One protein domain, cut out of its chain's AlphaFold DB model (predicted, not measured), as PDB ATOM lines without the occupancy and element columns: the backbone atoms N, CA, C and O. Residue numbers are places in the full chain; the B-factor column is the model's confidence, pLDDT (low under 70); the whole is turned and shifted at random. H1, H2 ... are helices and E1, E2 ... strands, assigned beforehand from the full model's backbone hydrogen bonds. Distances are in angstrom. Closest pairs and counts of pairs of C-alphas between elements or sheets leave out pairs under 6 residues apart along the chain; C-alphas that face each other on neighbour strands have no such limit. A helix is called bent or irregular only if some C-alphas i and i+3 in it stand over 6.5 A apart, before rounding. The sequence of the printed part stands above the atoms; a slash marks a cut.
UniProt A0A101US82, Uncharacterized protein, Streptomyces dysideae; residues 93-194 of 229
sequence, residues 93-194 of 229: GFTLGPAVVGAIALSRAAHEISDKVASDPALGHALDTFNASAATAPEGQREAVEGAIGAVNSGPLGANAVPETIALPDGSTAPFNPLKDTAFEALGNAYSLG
ATOM      1  N   GLY A  93     161.707 189.607 150.919       58.66
ATOM      2  CA  GLY A  93     161.196 190.024 149.608       58.66
ATOM      3  C   GLY A  93     160.541 191.412 149.614       58.66
ATOM      4  O   GLY A  93     160.786 192.210 148.709       58.66
ATOM      5  N   PHE A  94     159.753 191.729 150.649       61.22
ATOM      6  CA  PHE A  94     159.061 193.016 150.782       61.22
ATOM      7  C   PHE A  94     159.997 194.185 151.098       61.22
ATOM      8  O   PHE A  94     159.749 195.302 150.647       61.22
ATOM      9  N   THR A  95     161.061 193.937 151.859       57.38
ATOM     10  CA  THR A  95     162.011 194.975 152.287       57.38
ATOM     11  C   THR A  95     163.194 195.098 151.329       57.38
ATOM     12  O   THR A  95     163.549 196.194 150.899       57.38
ATOM     13  N   LEU A  96     163.767 193.969 150.925       62.81
ATOM     14  CA  LEU A  96     164.946 193.883 150.076       62.81
ATOM     15  C   LEU A  96     164.621 194.139 148.605       62.81
ATOM     16  O   LEU A  96     165.465 194.671 147.898       62.81
ATOM     17  N   GLY A  97     163.410 193.821 148.133       63.66
ATOM     18  CA  GLY A  97     163.016 194.055 146.740       63.66
ATOM     19  C   GLY A  97     163.140 195.530 146.328       63.66
ATOM     20  O   GLY A  97     163.937 195.847 145.443       63.66
ATOM     21  N   PRO A  98     162.413 196.458 146.980       65.56
ATOM     22  CA  PRO A  98     162.540 197.889 146.707       65.56
ATOM     23  C   PRO A  98     163.947 198.434 146.983       65.56
ATOM     24  O   PRO A  98     164.434 199.266 146.219       65.56
ATOM     25  N   ALA A  99     164.612 197.945 148.036       59.97
ATOM     26  CA  ALA A  99     165.951 198.391 148.413       59.97
ATOM     27  C   ALA A  99     167.019 197.999 147.379       59.97
ATOM     28  O   ALA A  99     167.829 198.835 146.995       59.97
ATOM     29  N   VAL A 100     166.996 196.763 146.873       59.81
ATOM     30  CA  VAL A 100     167.938 196.276 145.851       59.81
ATOM     31  C   VAL A 100     167.705 196.965 144.519       59.81
ATOM     32  O   VAL A 100     168.667 197.384 143.884       59.81
ATOM     33  N   VAL A 101     166.448 197.147 144.103       61.66
ATOM     34  CA  VAL A 101     166.145 197.901 142.877       61.66
ATOM     35  C   VAL A 101     166.620 199.351 143.004       61.66
ATOM     36  O   VAL A 101     167.220 199.876 142.070       61.66
ATOM     37  N   GLY A 102     166.409 199.978 144.167       59.47
ATOM     38  CA  GLY A 102     166.931 201.314 144.461       59.47
ATOM     39  C   GLY A 102     168.458 201.372 144.418       59.47
ATOM     40  O   GLY A 102     169.009 202.256 143.771       59.47
ATOM     41  N   ALA A 103     169.142 200.410 145.039       61.59
ATOM     42  CA  ALA A 103     170.600 200.336 145.055       61.59
ATOM     43  C   ALA A 103     171.183 200.145 143.648       61.59
ATOM     44  O   ALA A 103     172.081 200.883 143.261       61.59
ATOM     45  N   ILE A 104     170.634 199.224 142.848       63.41
ATOM     46  CA  ILE A 104     171.081 198.991 141.465       63.41
ATOM     47  C   ILE A 104     170.879 200.247 140.610       63.41
ATOM     48  O   ILE A 104     171.771 200.615 139.846       63.41
ATOM     49  N   ALA A 105     169.733 200.923 140.747       65.25
ATOM     50  CA  ALA A 105     169.471 202.166 140.026       65.25
ATOM     51  C   ALA A 105     170.470 203.267 140.421       65.25
ATOM     52  O   ALA A 105     171.053 203.909 139.552       65.25
ATOM     53  N   LEU A 106     170.732 203.444 141.718       65.94
ATOM     54  CA  LEU A 106     171.684 204.442 142.210       65.94
ATOM     55  C   LEU A 106     173.124 204.143 141.781       65.94
ATOM     56  O   LEU A 106     173.816 205.051 141.330       65.94
ATOM     57  N   SER A 107     173.564 202.884 141.860       72.00
ATOM     58  CA  SER A 107     174.896 202.473 141.402       72.00
ATOM     59  C   SER A 107     175.074 202.688 139.901       72.00
ATOM     60  O   SER A 107     176.129 203.149 139.474       72.00
ATOM     61  N   ARG A 108     174.043 202.408 139.094       72.56
ATOM     62  CA  ARG A 108     174.087 202.652 137.648       72.56
ATOM     63  C   ARG A 108     174.119 204.146 137.326       72.56
ATOM     64  O   ARG A 108     174.930 204.556 136.508       72.56
ATOM     65  N   ALA A 109     173.288 204.947 137.996       63.19
ATOM     66  CA  ALA A 109     173.290 206.398 137.832       63.19
ATOM     67  C   ALA A 109     174.649 207.010 138.219       63.19
ATOM     68  O   ALA A 109     175.151 207.878 137.517       63.19
ATOM     69  N   ALA A 110     175.280 206.523 139.294       64.31
ATOM     70  CA  ALA A 110     176.618 206.958 139.692       64.31
ATOM     71  C   ALA A 110     177.690 206.605 138.644       64.31
ATOM     72  O   ALA A 110     178.566 207.425 138.368       64.31
ATOM     73  N   HIS A 111     177.604 205.419 138.033       67.06
ATOM     74  CA  HIS A 111     178.516 205.008 136.961       67.06
ATOM     75  C   HIS A 111     178.335 205.873 135.706       67.06
ATOM     76  O   HIS A 111     179.312 206.345 135.146       67.06
ATOM     77  N   GLU A 112     177.089 206.160 135.320       74.00
ATOM     78  CA  GLU A 112     176.766 206.997 134.157       74.00
ATOM     79  C   GLU A 112     177.238 208.450 134.330       74.00
ATOM     80  O   GLU A 112     177.769 209.038 133.391       74.00
ATOM     81  N   ILE A 113     177.118 209.016 135.538       71.88
ATOM     82  CA  ILE A 113     177.689 210.335 135.860       71.88
ATOM     83  C   ILE A 113     179.219 210.291 135.779       71.88
ATOM     84  O   ILE A 113     179.813 211.177 135.174       71.88
ATOM     85  N   SER A 114     179.851 209.265 136.356       76.31
ATOM     86  CA  SER A 114     181.316 209.128 136.361       76.31
ATOM     87  C   SER A 114     181.876 208.987 134.945       76.31
ATOM     88  O   SER A 114     182.848 209.652 134.596       76.31
ATOM     89  N   ASP A 115     181.219 208.184 134.107       79.56
ATOM     90  CA  ASP A 115     181.581 208.002 132.703       79.56
ATOM     91  C   ASP A 115     181.399 209.307 131.914       79.56
ATOM     92  O   ASP A 115     182.288 209.689 131.152       79.56
ATOM     93  N   LYS A 116     180.292 210.040 132.130       77.94
ATOM     94  CA  LYS A 116     180.057 211.342 131.482       77.94
ATOM     95  C   LYS A 116     181.108 212.379 131.887       77.94
ATOM     96  O   LYS A 116     181.669 213.019 131.002       77.94
ATOM     97  N   VAL A 117     181.431 212.493 133.177       80.81
ATOM     98  CA  VAL A 117     182.493 213.384 133.689       80.81
ATOM     99  C   VAL A 117     183.860 213.019 133.104       80.81
ATOM    100  O   VAL A 117     184.625 213.909 132.750       80.81
ATOM    101  N   ALA A 118     184.164 211.727 132.954       80.38
ATOM    102  CA  ALA A 118     185.413 211.282 132.341       80.38
ATOM    103  C   ALA A 118     185.463 211.534 130.822       80.38
ATOM    104  O   ALA A 118     186.538 211.750 130.266       80.38
ATOM    105  N   SER A 119     184.311 211.487 130.146       83.06
ATOM    106  CA  SER A 119     184.210 211.665 128.693       83.06
ATOM    107  C   SER A 119     184.116 213.127 128.237       83.06
ATOM    108  O   SER A 119     184.489 213.418 127.102       83.06
ATOM    109  N   ASP A 120     183.635 214.031 129.098       84.62
ATOM    110  CA  ASP A 120     183.464 215.458 128.810       84.62
ATOM    111  C   ASP A 120     184.437 216.316 129.649       84.62
ATOM    112  O   ASP A 120     184.190 216.574 130.834       84.62
ATOM    113  N   PRO A 121     185.534 216.813 129.043       85.25
ATOM    114  CA  PRO A 121     186.521 217.639 129.734       85.25
ATOM    115  C   PRO A 121     185.953 218.957 130.275       85.25
ATOM    116  O   PRO A 121     186.462 219.476 131.268       85.25
ATOM    117  N   ALA A 122     184.915 219.516 129.638       80.94
ATOM    118  CA  ALA A 122     184.301 220.765 130.082       80.94
ATOM    119  C   ALA A 122     183.501 220.551 131.372       80.94
ATOM    120  O   ALA A 122     183.582 221.366 132.294       80.94
ATOM    121  N   LEU A 123     182.790 219.423 131.465       78.25
ATOM    122  CA  LEU A 123     182.057 219.024 132.665       78.25
ATOM    123  C   LEU A 123     183.013 218.710 133.828       78.25
ATOM    124  O   LEU A 123     182.776 219.153 134.951       78.25
ATOM    125  N   GLY A 124     184.114 218.001 133.550       79.31
ATOM    126  CA  GLY A 124     185.169 217.734 134.532       79.31
ATOM    127  C   GLY A 124     185.788 219.018 135.090       79.31
ATOM    128  O   GLY A 124     185.826 219.212 136.303       79.31
ATOM    129  N   HIS A 125     186.158 219.958 134.217       82.69
ATOM    130  CA  HIS A 125     186.702 221.249 134.642       82.69
ATOM    131  C   HIS A 125     185.688 222.081 135.449       82.69
ATOM    132  O   HIS A 125     186.055 222.752 136.417       82.69
ATOM    133  N   ALA A 126     184.405 222.055 135.075       80.75
ATOM    134  CA  ALA A 126     183.348 222.738 135.822       80.75
ATOM    135  C   ALA A 126     183.174 222.151 137.234       80.75
ATOM    136  O   ALA A 126     183.009 222.906 138.193       80.75
ATOM    137  N   LEU A 127     183.268 220.825 137.374       80.00
ATOM    138  CA  LEU A 127     183.221 220.146 138.668       80.00
ATOM    139  C   LEU A 127     184.437 220.484 139.539       80.00
ATOM    140  O   LEU A 127     184.275 220.775 140.721       80.00
ATOM    141  N   ASP A 128     185.637 220.516 138.963       83.19
ATOM    142  CA  ASP A 128     186.854 220.910 139.683       83.19
ATOM    143  C   ASP A 128     186.792 222.371 140.145       83.19
ATOM    144  O   ASP A 128     187.149 222.692 141.279       83.19
ATOM    145  N   THR A 129     186.256 223.256 139.298       82.00
ATOM    146  CA  THR A 129     186.031 224.670 139.637       82.00
ATOM    147  C   THR A 129     185.022 224.814 140.780       82.00
ATOM    148  O   THR A 129     185.230 225.615 141.692       82.00
ATOM    149  N   PHE A 130     183.954 224.012 140.772       80.56
ATOM    150  CA  PHE A 130     182.973 223.959 141.856       80.56
ATOM    151  C   PHE A 130     183.579 223.415 143.158       80.56
ATOM    152  O   PHE A 130     183.404 224.002 144.219       80.56
ATOM    153  N   ASN A 131     184.372 222.346 143.096       82.19
ATOM    154  CA  ASN A 131     185.057 221.806 144.272       82.19
ATOM    155  C   ASN A 131     186.063 222.809 144.869       82.19
ATOM    156  O   ASN A 131     186.249 222.860 146.085       82.19
ATOM    157  N   ALA A 132     186.677 223.650 144.033       82.12
ATOM    158  CA  ALA A 132     187.570 224.719 144.470       82.12
ATOM    159  C   ALA A 132     186.836 225.958 145.026       82.12
ATOM    160  O   ALA A 132     187.459 226.775 145.710       82.12
ATOM    161  N   SER A 133     185.524 226.116 144.793       76.19
ATOM    162  CA  SER A 133     184.799 227.348 145.139       76.19
ATOM    163  C   SER A 133     184.663 227.586 146.647       76.19
ATOM    164  O   SER A 133     184.501 228.731 147.067       76.19
ATOM    165  N   ALA A 134     184.784 226.546 147.482       70.69
ATOM    166  CA  ALA A 134     184.817 226.689 148.944       70.69
ATOM    167  C   ALA A 134     185.996 227.550 149.433       70.69
ATOM    168  O   ALA A 134     185.874 228.295 150.411       70.69
ATOM    169  N   ALA A 135     187.132 227.511 148.728       73.62
ATOM    170  CA  ALA A 135     188.303 228.303 149.090       73.62
ATOM    171  C   ALA A 135     188.069 229.806 148.874       73.62
ATOM    172  O   ALA A 135     188.606 230.619 149.625       73.62
ATOM    173  N   THR A 136     187.241 230.173 147.895       69.56
ATOM    174  CA  THR A 136     186.954 231.565 147.512       69.56
ATOM    175  C   THR A 136     185.626 232.082 148.079       69.56
ATOM    176  O   THR A 136     185.297 233.254 147.904       69.56
ATOM    177  N   ALA A 137     184.856 231.228 148.764       69.00
ATOM    178  CA  ALA A 137     183.555 231.584 149.315       69.00
ATOM    179  C   ALA A 137     183.670 232.574 150.500       69.00
ATOM    180  O   ALA A 137     184.583 232.445 151.324       69.00
ATOM    181  N   PRO A 138     182.731 233.534 150.634       73.38
ATOM    182  CA  PRO A 138     182.654 234.426 151.791       73.38
ATOM    183  C   PRO A 138     182.534 233.644 153.110       73.38
ATOM    184  O   PRO A 138     181.852 232.620 153.162       73.38
ATOM    185  N   GLU A 139     183.136 234.141 154.197       67.62
ATOM    186  CA  GLU A 139     183.236 233.411 155.479       67.62
ATOM    187  C   GLU A 139     181.881 232.979 156.070       67.62
ATOM    188  O   GLU A 139     181.800 231.924 156.688       67.62
ATOM    189  N   GLY A 140     180.797 233.720 155.811       70.06
ATOM    190  CA  GLY A 140     179.440 233.351 156.242       70.06
ATOM    191  C   GLY A 140     178.725 232.301 155.377       70.06
ATOM    192  O   GLY A 140     177.643 231.856 155.742       70.06
ATOM    193  N   GLN A 141     179.287 231.918 154.226       68.81
ATOM    194  CA  GLN A 141     178.692 230.960 153.276       68.81
ATOM    195  C   GLN A 141     179.556 229.712 153.063       68.81
ATOM    196  O   GLN A 141     179.097 228.758 152.438       68.81
ATOM    197  N   ARG A 142     180.783 229.689 153.603       72.69
ATOM    198  CA  ARG A 142     181.719 228.565 153.461       72.69
ATOM    199  C   ARG A 142     181.124 227.225 153.878       72.69
ATOM    200  O   ARG A 142     181.186 226.288 153.097       72.69
ATOM    201  N   GLU A 143     180.479 227.155 155.040       74.00
ATOM    202  CA  GLU A 143     179.879 225.911 155.545       74.00
ATOM    203  C   GLU A 143     178.751 225.394 154.630       74.00
ATOM    204  O   GLU A 143     178.637 224.197 154.372       74.00
ATOM    205  N   ALA A 144     177.952 226.303 154.061       71.62
ATOM    206  CA  ALA A 144     176.896 225.948 153.114       71.62
ATOM    207  C   ALA A 144     177.462 225.464 151.766       71.62
ATOM    208  O   ALA A 144     176.935 224.515 151.182       71.62
ATOM    209  N   VAL A 145     178.542 226.087 151.283       76.69
ATOM    210  CA  VAL A 145     179.231 225.692 150.043       76.69
ATOM    211  C   VAL A 145     179.949 224.354 150.224       76.69
ATOM    212  O   VAL A 145     179.823 223.485 149.367       76.69
ATOM    213  N   GLU A 146     180.622 224.130 151.352       76.62
ATOM    214  CA  GLU A 146     181.242 222.842 151.686       76.62
ATOM    215  C   GLU A 146     180.200 221.726 151.833       76.62
ATOM    216  O   GLU A 146     180.393 220.630 151.306       76.62
ATOM    217  N   GLY A 147     179.056 222.008 152.466       71.50
ATOM    218  CA  GLY A 147     177.931 221.076 152.534       71.50
ATOM    219  C   GLY A 147     177.358 220.737 151.155       71.50
ATOM    220  O   GLY A 147     177.051 219.576 150.879       71.50
ATOM    221  N   ALA A 148     177.266 221.720 150.257       70.69
ATOM    222  CA  ALA A 148     176.843 221.504 148.878       70.69
ATOM    223  C   ALA A 148     177.866 220.686 148.073       70.69
ATOM    224  O   ALA A 148     177.477 219.762 147.362       70.69
ATOM    225  N   ILE A 149     179.163 220.960 148.227       75.31
ATOM    226  CA  ILE A 149     180.246 220.171 147.624       75.31
ATOM    227  C   ILE A 149     180.204 218.727 148.129       75.31
ATOM    228  O   ILE A 149     180.266 217.788 147.334       75.31
ATOM    229  N   GLY A 150     180.030 218.530 149.437       70.44
ATOM    230  CA  GLY A 150     179.857 217.209 150.034       70.44
ATOM    231  C   GLY A 150     178.634 216.478 149.478       70.44
ATOM    232  O   GLY A 150     178.720 215.299 149.138       70.44
ATOM    233  N   ALA A 151     177.511 217.178 149.307       67.81
ATOM    234  CA  ALA A 151     176.309 216.615 148.705       67.81
ATOM    235  C   ALA A 151     176.536 216.221 147.236       67.81
ATOM    236  O   ALA A 151     176.231 215.088 146.867       67.81
ATOM    237  N   VAL A 152     177.129 217.082 146.406       73.12
ATOM    238  CA  VAL A 152     177.407 216.773 144.991       73.12
ATOM    239  C   VAL A 152     178.335 215.561 144.848       73.12
ATOM    240  O   VAL A 152     178.049 214.663 144.058       73.12
ATOM    241  N   ASN A 153     179.376 215.470 145.678       72.50
ATOM    242  CA  ASN A 153     180.320 214.349 145.656       72.50
ATOM    243  C   ASN A 153     179.781 213.062 146.315       72.50
ATOM    244  O   ASN A 153     180.322 211.982 146.089       72.50
ATOM    245  N   SER A 154     178.696 213.134 147.097       72.62
ATOM    246  CA  SER A 154     178.077 211.956 147.737       72.62
ATOM    247  C   SER A 154     177.311 211.043 146.768       72.62
ATOM    248  O   SER A 154     176.880 209.952 147.148       72.62
ATOM    249  N   GLY A 155     177.136 211.475 145.515       67.50
ATOM    250  CA  GLY A 155     176.504 210.704 144.450       67.50
ATOM    251  C   GLY A 155     175.223 211.346 143.900       67.50
ATOM    252  O   GLY A 155     174.895 212.491 144.216       67.50
ATOM    253  N   PRO A 156     174.454 210.612 143.076       65.81
ATOM    254  CA  PRO A 156     173.399 211.186 142.234       65.81
ATOM    255  C   PRO A 156     172.245 211.831 143.018       65.81
ATOM    256  O   PRO A 156     171.611 212.762 142.527       65.81
ATOM    257  N   LEU A 157     171.954 211.365 144.238       62.69
ATOM    258  CA  LEU A 157     170.919 211.975 145.083       62.69
ATOM    259  C   LEU A 157     171.390 213.284 145.716       62.69
ATOM    260  O   LEU A 157     170.625 214.245 145.752       62.69
ATOM    261  N   GLY A 158     172.636 213.339 146.184       62.53
ATOM    262  CA  GLY A 158     173.188 214.556 146.768       62.53
ATOM    263  C   GLY A 158     173.455 215.630 145.710       62.53
ATOM    264  O   GLY A 158     173.114 216.790 145.932       62.53
ATOM    265  N   ALA A 159     173.905 215.243 144.512       65.81
ATOM    266  CA  ALA A 159     174.003 216.146 143.364       65.81
ATOM    267  C   ALA A 159     172.642 216.733 142.952       65.81
ATOM    268  O   ALA A 159     172.560 217.901 142.584       65.81
ATOM    269  N   ASN A 160     171.551 215.970 143.084       68.31
ATOM    270  CA  ASN A 160     170.197 216.475 142.844       68.31
ATOM    271  C   ASN A 160     169.646 217.343 143.986       68.31
ATOM    272  O   ASN A 160     168.784 218.191 143.739       68.31
ATOM    273  N   ALA A 161     170.119 217.156 145.221       67.69
ATOM    274  CA  ALA A 161     169.671 217.926 146.380       67.69
ATOM    275  C   ALA A 161     170.161 219.384 146.350       67.69
ATOM    276  O   ALA A 161     169.483 220.269 146.871       67.69
ATOM    277  N   VAL A 162     171.297 219.652 145.699       71.19
ATOM    278  CA  VAL A 162     171.856 221.005 145.569       71.19
ATOM    279  C   VAL A 162     171.153 221.771 144.438       71.19
ATOM    280  O   VAL A 162     170.968 221.213 143.353       71.19
ATOM    281  N   PRO A 163     170.715 223.027 144.646       67.75
ATOM    282  CA  PRO A 163     170.121 223.855 143.595       67.75
ATOM    283  C   PRO A 163     171.070 224.074 142.411       67.75
ATOM    284  O   PRO A 163     172.277 224.191 142.596       67.75
ATOM    285  N   GLU A 164     170.519 224.151 141.200       68.75
ATOM    286  CA  GLU A 164     171.291 224.461 139.986       68.75
ATOM    287  C   GLU A 164     171.840 225.888 140.024       68.75
ATOM    288  O   GLU A 164     172.996 226.125 139.681       68.75
ATOM    289  N   THR A 165     171.025 226.825 140.512       72.50
ATOM    290  CA  THR A 165     171.363 228.240 140.633       72.50
ATOM    291  C   THR A 165     171.158 228.740 142.054       72.50
ATOM    292  O   THR A 165     170.192 228.352 142.717       72.50
ATOM    293  N   ILE A 166     172.006 229.665 142.492       69.88
ATOM    294  CA  ILE A 166     171.836 230.415 143.742       69.88
ATOM    295  C   ILE A 166     171.360 231.836 143.443       69.88
ATOM    296  O   ILE A 166     171.770 232.440 142.452       69.88
ATOM    297  N   ALA A 167     170.486 232.368 144.298       68.88
ATOM    298  CA  ALA A 167     170.064 233.761 144.227       68.88
ATOM    299  C   ALA A 167     171.135 234.648 144.877       68.88
ATOM    300  O   ALA A 167     171.444 234.486 146.058       68.88
ATOM    301  N   LEU A 168     171.706 235.566 144.100       69.56
ATOM    302  CA  LEU A 168     172.627 236.580 144.595       69.56
ATOM    303  C   LEU A 168     171.857 237.693 145.328       69.56
ATOM    304  O   LEU A 168     170.670 237.900 145.065       69.56
ATOM    305  N   PRO A 169     172.534 238.450 146.215       63.47
ATOM    306  CA  PRO A 169     171.943 239.579 146.943       63.47
ATOM    307  C   PRO A 169     171.269 240.628 146.044       63.47
ATOM    308  O   PRO A 169     170.342 241.305 146.480       63.47
ATOM    309  N   ASP A 170     171.690 240.709 144.782       67.06
ATOM    310  CA  ASP A 170     171.177 241.642 143.774       67.06
ATOM    311  C   ASP A 170     169.912 241.125 143.052       67.06
ATOM    312  O   ASP A 170     169.419 241.754 142.117       67.06
ATOM    313  N   GLY A 171     169.382 239.960 143.451       63.53
ATOM    314  CA  GLY A 171     168.201 239.324 142.852       63.53
ATOM    315  C   GLY A 171     168.473 238.551 141.554       63.53
ATOM    316  O   GLY A 171     167.553 237.953 140.997       63.53
ATOM    317  N   SER A 172     169.718 238.531 141.075       66.56
ATOM    318  CA  SER A 172     170.164 237.726 139.935       66.56
ATOM    319  C   SER A 172     170.451 236.277 140.347       66.56
ATOM    320  O   SER A 172     170.826 236.001 141.484       66.56
ATOM    321  N   THR A 173     170.266 235.322 139.434       69.62
ATOM    322  CA  THR A 173     170.615 233.913 139.661       69.62
ATOM    323  C   THR A 173     171.967 233.601 139.030       69.62
ATOM    324  O   THR A 173     172.196 233.907 137.861       69.62
ATOM    325  N   ALA A 174     172.874 232.995 139.799       66.88
ATOM    326  CA  ALA A 174     174.155 232.509 139.289       66.88
ATOM    327  C   ALA A 174     174.160 230.973 139.236       66.88
ATOM    328  O   ALA A 174     173.683 230.341 140.186       66.88
ATOM    329  N   PRO A 175     174.696 230.367 138.160       66.81
ATOM    330  CA  PRO A 175     174.879 228.923 138.084       66.81
ATOM    331  C   PRO A 175     175.847 228.460 139.175       66.81
ATOM    332  O   PRO A 175     176.914 229.040 139.365       66.81
ATOM    333  N   PHE A 176     175.440 227.429 139.911       70.94
ATOM    334  CA  PHE A 176     176.133 226.907 141.084       70.94
ATOM    335  C   PHE A 176     176.476 225.429 140.919       70.94
ATOM    336  O   PHE A 176     177.623 225.060 141.124       70.94
ATOM    337  N   ASN A 177     175.524 224.587 140.507       71.19
ATOM    338  CA  ASN A 177     175.743 223.144 140.406       71.19
ATOM    339  C   ASN A 177     175.753 222.662 138.943       71.19
ATOM    340  O   ASN A 177     174.678 222.483 138.364       71.19
ATOM    341  N   PRO A 178     176.933 222.376 138.360       70.88
ATOM    342  CA  PRO A 178     177.050 221.925 136.973       70.88
ATOM    343  C   PRO A 178     176.594 220.472 136.756       70.88
ATOM    344  O   PRO A 178     176.378 220.057 135.621       70.88
ATOM    345  N   LEU A 179     176.445 219.677 137.824       67.19
ATOM    346  CA  LEU A 179     176.051 218.267 137.731       67.19
ATOM    347  C   LEU A 179     174.546 218.033 137.873       67.19
ATOM    348  O   LEU A 179     174.114 216.891 137.731       67.19
ATOM    349  N   LYS A 180     173.748 219.075 138.136       70.00
ATOM    350  CA  LYS A 180     172.302 218.957 138.377       70.00
ATOM    351  C   LYS A 180     171.593 218.192 137.257       70.00
ATOM    352  O   LYS A 180     170.977 217.162 137.526       70.00
ATOM    353  N   ASP A 181     171.721 218.657 136.019       72.69
ATOM    354  CA  ASP A 181     170.997 218.095 134.873       72.69
ATOM    355  C   ASP A 181     171.466 216.681 134.541       72.69
ATOM    356  O   ASP A 181     170.661 215.759 134.398       72.69
ATOM    357  N   THR A 182     172.784 216.484 134.519       70.75
ATOM    358  CA  THR A 182     173.409 215.181 134.279       70.75
ATOM    359  C   THR A 182     172.988 214.156 135.335       70.75
ATOM    360  O   THR A 182     172.688 213.007 135.004       70.75
ATOM    361  N   ALA A 183     172.910 214.564 136.605       64.00
ATOM    362  CA  ALA A 183     172.450 213.706 137.688       64.00
ATOM    363  C   ALA A 183     170.946 213.419 137.611       64.00
ATOM    364  O   ALA A 183     170.528 212.304 137.932       64.00
ATOM    365  N   PHE A 184     170.119 214.383 137.197       69.31
ATOM    366  CA  PHE A 184     168.677 214.188 137.018       69.31
ATOM    367  C   PHE A 184     168.382 213.191 135.890       69.31
ATOM    368  O   PHE A 184     167.568 212.279 136.059       69.31
ATOM    369  N   GLU A 185     169.083 213.324 134.762       71.38
ATOM    370  CA  GLU A 185     168.934 212.457 133.592       71.38
ATOM    371  C   GLU A 185     169.402 211.023 133.884       71.38
ATOM    372  O   GLU A 185     168.648 210.069 133.664       71.38
ATOM    373  N   ALA A 186     170.593 210.864 134.472       65.44
ATOM    374  CA  ALA A 186     171.134 209.556 134.845       65.44
ATOM    375  C   ALA A 186     170.229 208.829 135.853       65.44
ATOM    376  O   ALA A 186     169.964 207.628 135.733       65.44
ATOM    377  N   LEU A 187     169.690 209.559 136.838       64.06
ATOM    378  CA  LEU A 187     168.770 209.000 137.824       64.06
ATOM    379  C   LEU A 187     167.437 208.590 137.176       64.06
ATOM    380  O   LEU A 187     166.910 207.515 137.475       64.06
ATOM    381  N   GLY A 188     166.913 209.400 136.252       67.12
ATOM    382  CA  GLY A 188     165.712 209.087 135.478       67.12
ATOM    383  C   GLY A 188     165.867 207.817 134.637       67.12
ATOM    384  O   GLY A 188     165.024 206.917 134.720       67.12
ATOM    385  N   ASN A 189     166.968 207.705 133.891       66.56
ATOM    386  CA  ASN A 189     167.285 206.542 133.060       66.56
ATOM    387  C   ASN A 189     167.406 205.261 133.906       66.56
ATOM    388  O   ASN A 189     166.774 204.236 133.624       66.56
ATOM    389  N   ALA A 190     168.141 205.341 135.018       63.09
ATOM    390  CA  ALA A 190     168.331 204.215 135.920       63.09
ATOM    391  C   ALA A 190     167.025 203.760 136.597       63.09
ATOM    392  O   ALA A 190     166.755 202.556 136.679       63.09
ATOM    393  N   TYR A 191     166.174 204.696 137.039       61.28
ATOM    394  CA  TYR A 191     164.861 204.350 137.586       61.28
ATOM    395  C   TYR A 191     163.936 203.758 136.524       61.28
ATOM    396  O   TYR A 191     163.250 202.783 136.825       61.28
ATOM    397  N   SER A 192     163.921 204.294 135.299       67.25
ATOM    398  CA  SER A 192     163.103 203.769 134.193       67.25
ATOM    399  C   SER A 192     163.422 202.299 133.895       67.25
ATOM    400  O   SER A 192     162.521 201.460 133.808       67.25
ATOM    401  N   LEU A 193     164.709 201.939 133.880       67.06
ATOM    402  CA  LEU A 193     165.156 200.552 133.743       67.06
ATOM    403  C   LEU A 193     164.679 199.686 134.923       67.06
ATOM    404  O   LEU A 193     164.147 198.590 134.724       67.06
ATOM    405  N   GLY A 194     164.774 200.197 136.154       61.22
ATOM    406  CA  GLY A 194     164.207 199.538 137.335       61.22
ATOM    407  C   GLY A 194     162.689 199.318 137.231       61.22
ATOM    408  O   GLY A 194     162.181 198.258 137.608       61.22
TER     409      GLY A 194
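This is residues 93 to 194 of the 229 residues of an uncharacterized protein of Streptomyces dysideae (UniProt A0A101US82). A long helix, H1, and a shorter one, H2, meet near their ends as an L; H3 folds back from the far end of H2 into the opening, where short H4 sits near the middle. H5 crosses H1 on one side, and the small E1-E2 hairpin lies toward the opposite end of the long axis from Gly 93. The 102 printed residues hold, in order, H1 H2 H3 H4 E1 E2 H5, mostly helix, with one antiparallel sheet, E1 - E2. The whole is only just loose, close to compact, with a radius of gyration of the C-alphas of 15.5 A, and elongated, spanning 51 by 30 by 23 A.

E1 is residues 165 to 167 and E2 residues 173 to 175. H1, residues 93 to 119, runs 37.9 A from C-alpha 93 at (161.196, 190.024, 149.608). H2 is residues 121 to 136, 22.6 A; it is only just irregular, with C-alphas 131 and 134 6.8 A apart. H3 is residues 142 to 153, 16.3 A, and H4 residues 156 to 161. H5, residues 180 to 194, runs 21.1 A to C-alpha 194 at (164.207, 199.538, 137.335).

E1 and E2 form a hairpin at 149 degrees, with N 166 and O 174 2.9 A apart, within hydrogen-bond range. E1 and H5 are apart. H5 touches H4, the closest C-alphas being Ala 183 and Pro 156, 5.3 A. H5 touches residues 101 to 113 of H1, opposite ways at a steep tilt of 42 degrees, closest at the C-alphas of Ala 190 and Ala 105, 4.7 A. H2 and H3 form a helical hairpin at a shallow tilt of 27 degrees. Every O i to N i+4 pair is within hydrogen-bond range in H3, H4 and H5; H1 has 21 of 23, H2 9 of 12.

The C-alphas farthest apart, Gly 93 and Asp 170, are 52.9 A apart. The printed part has no cut, and the links between its named elements are tight. Its mean pLDDT is 70.3; 53 residues are under 70, among them 93 to 106, 166 to 175 and 186 to 194.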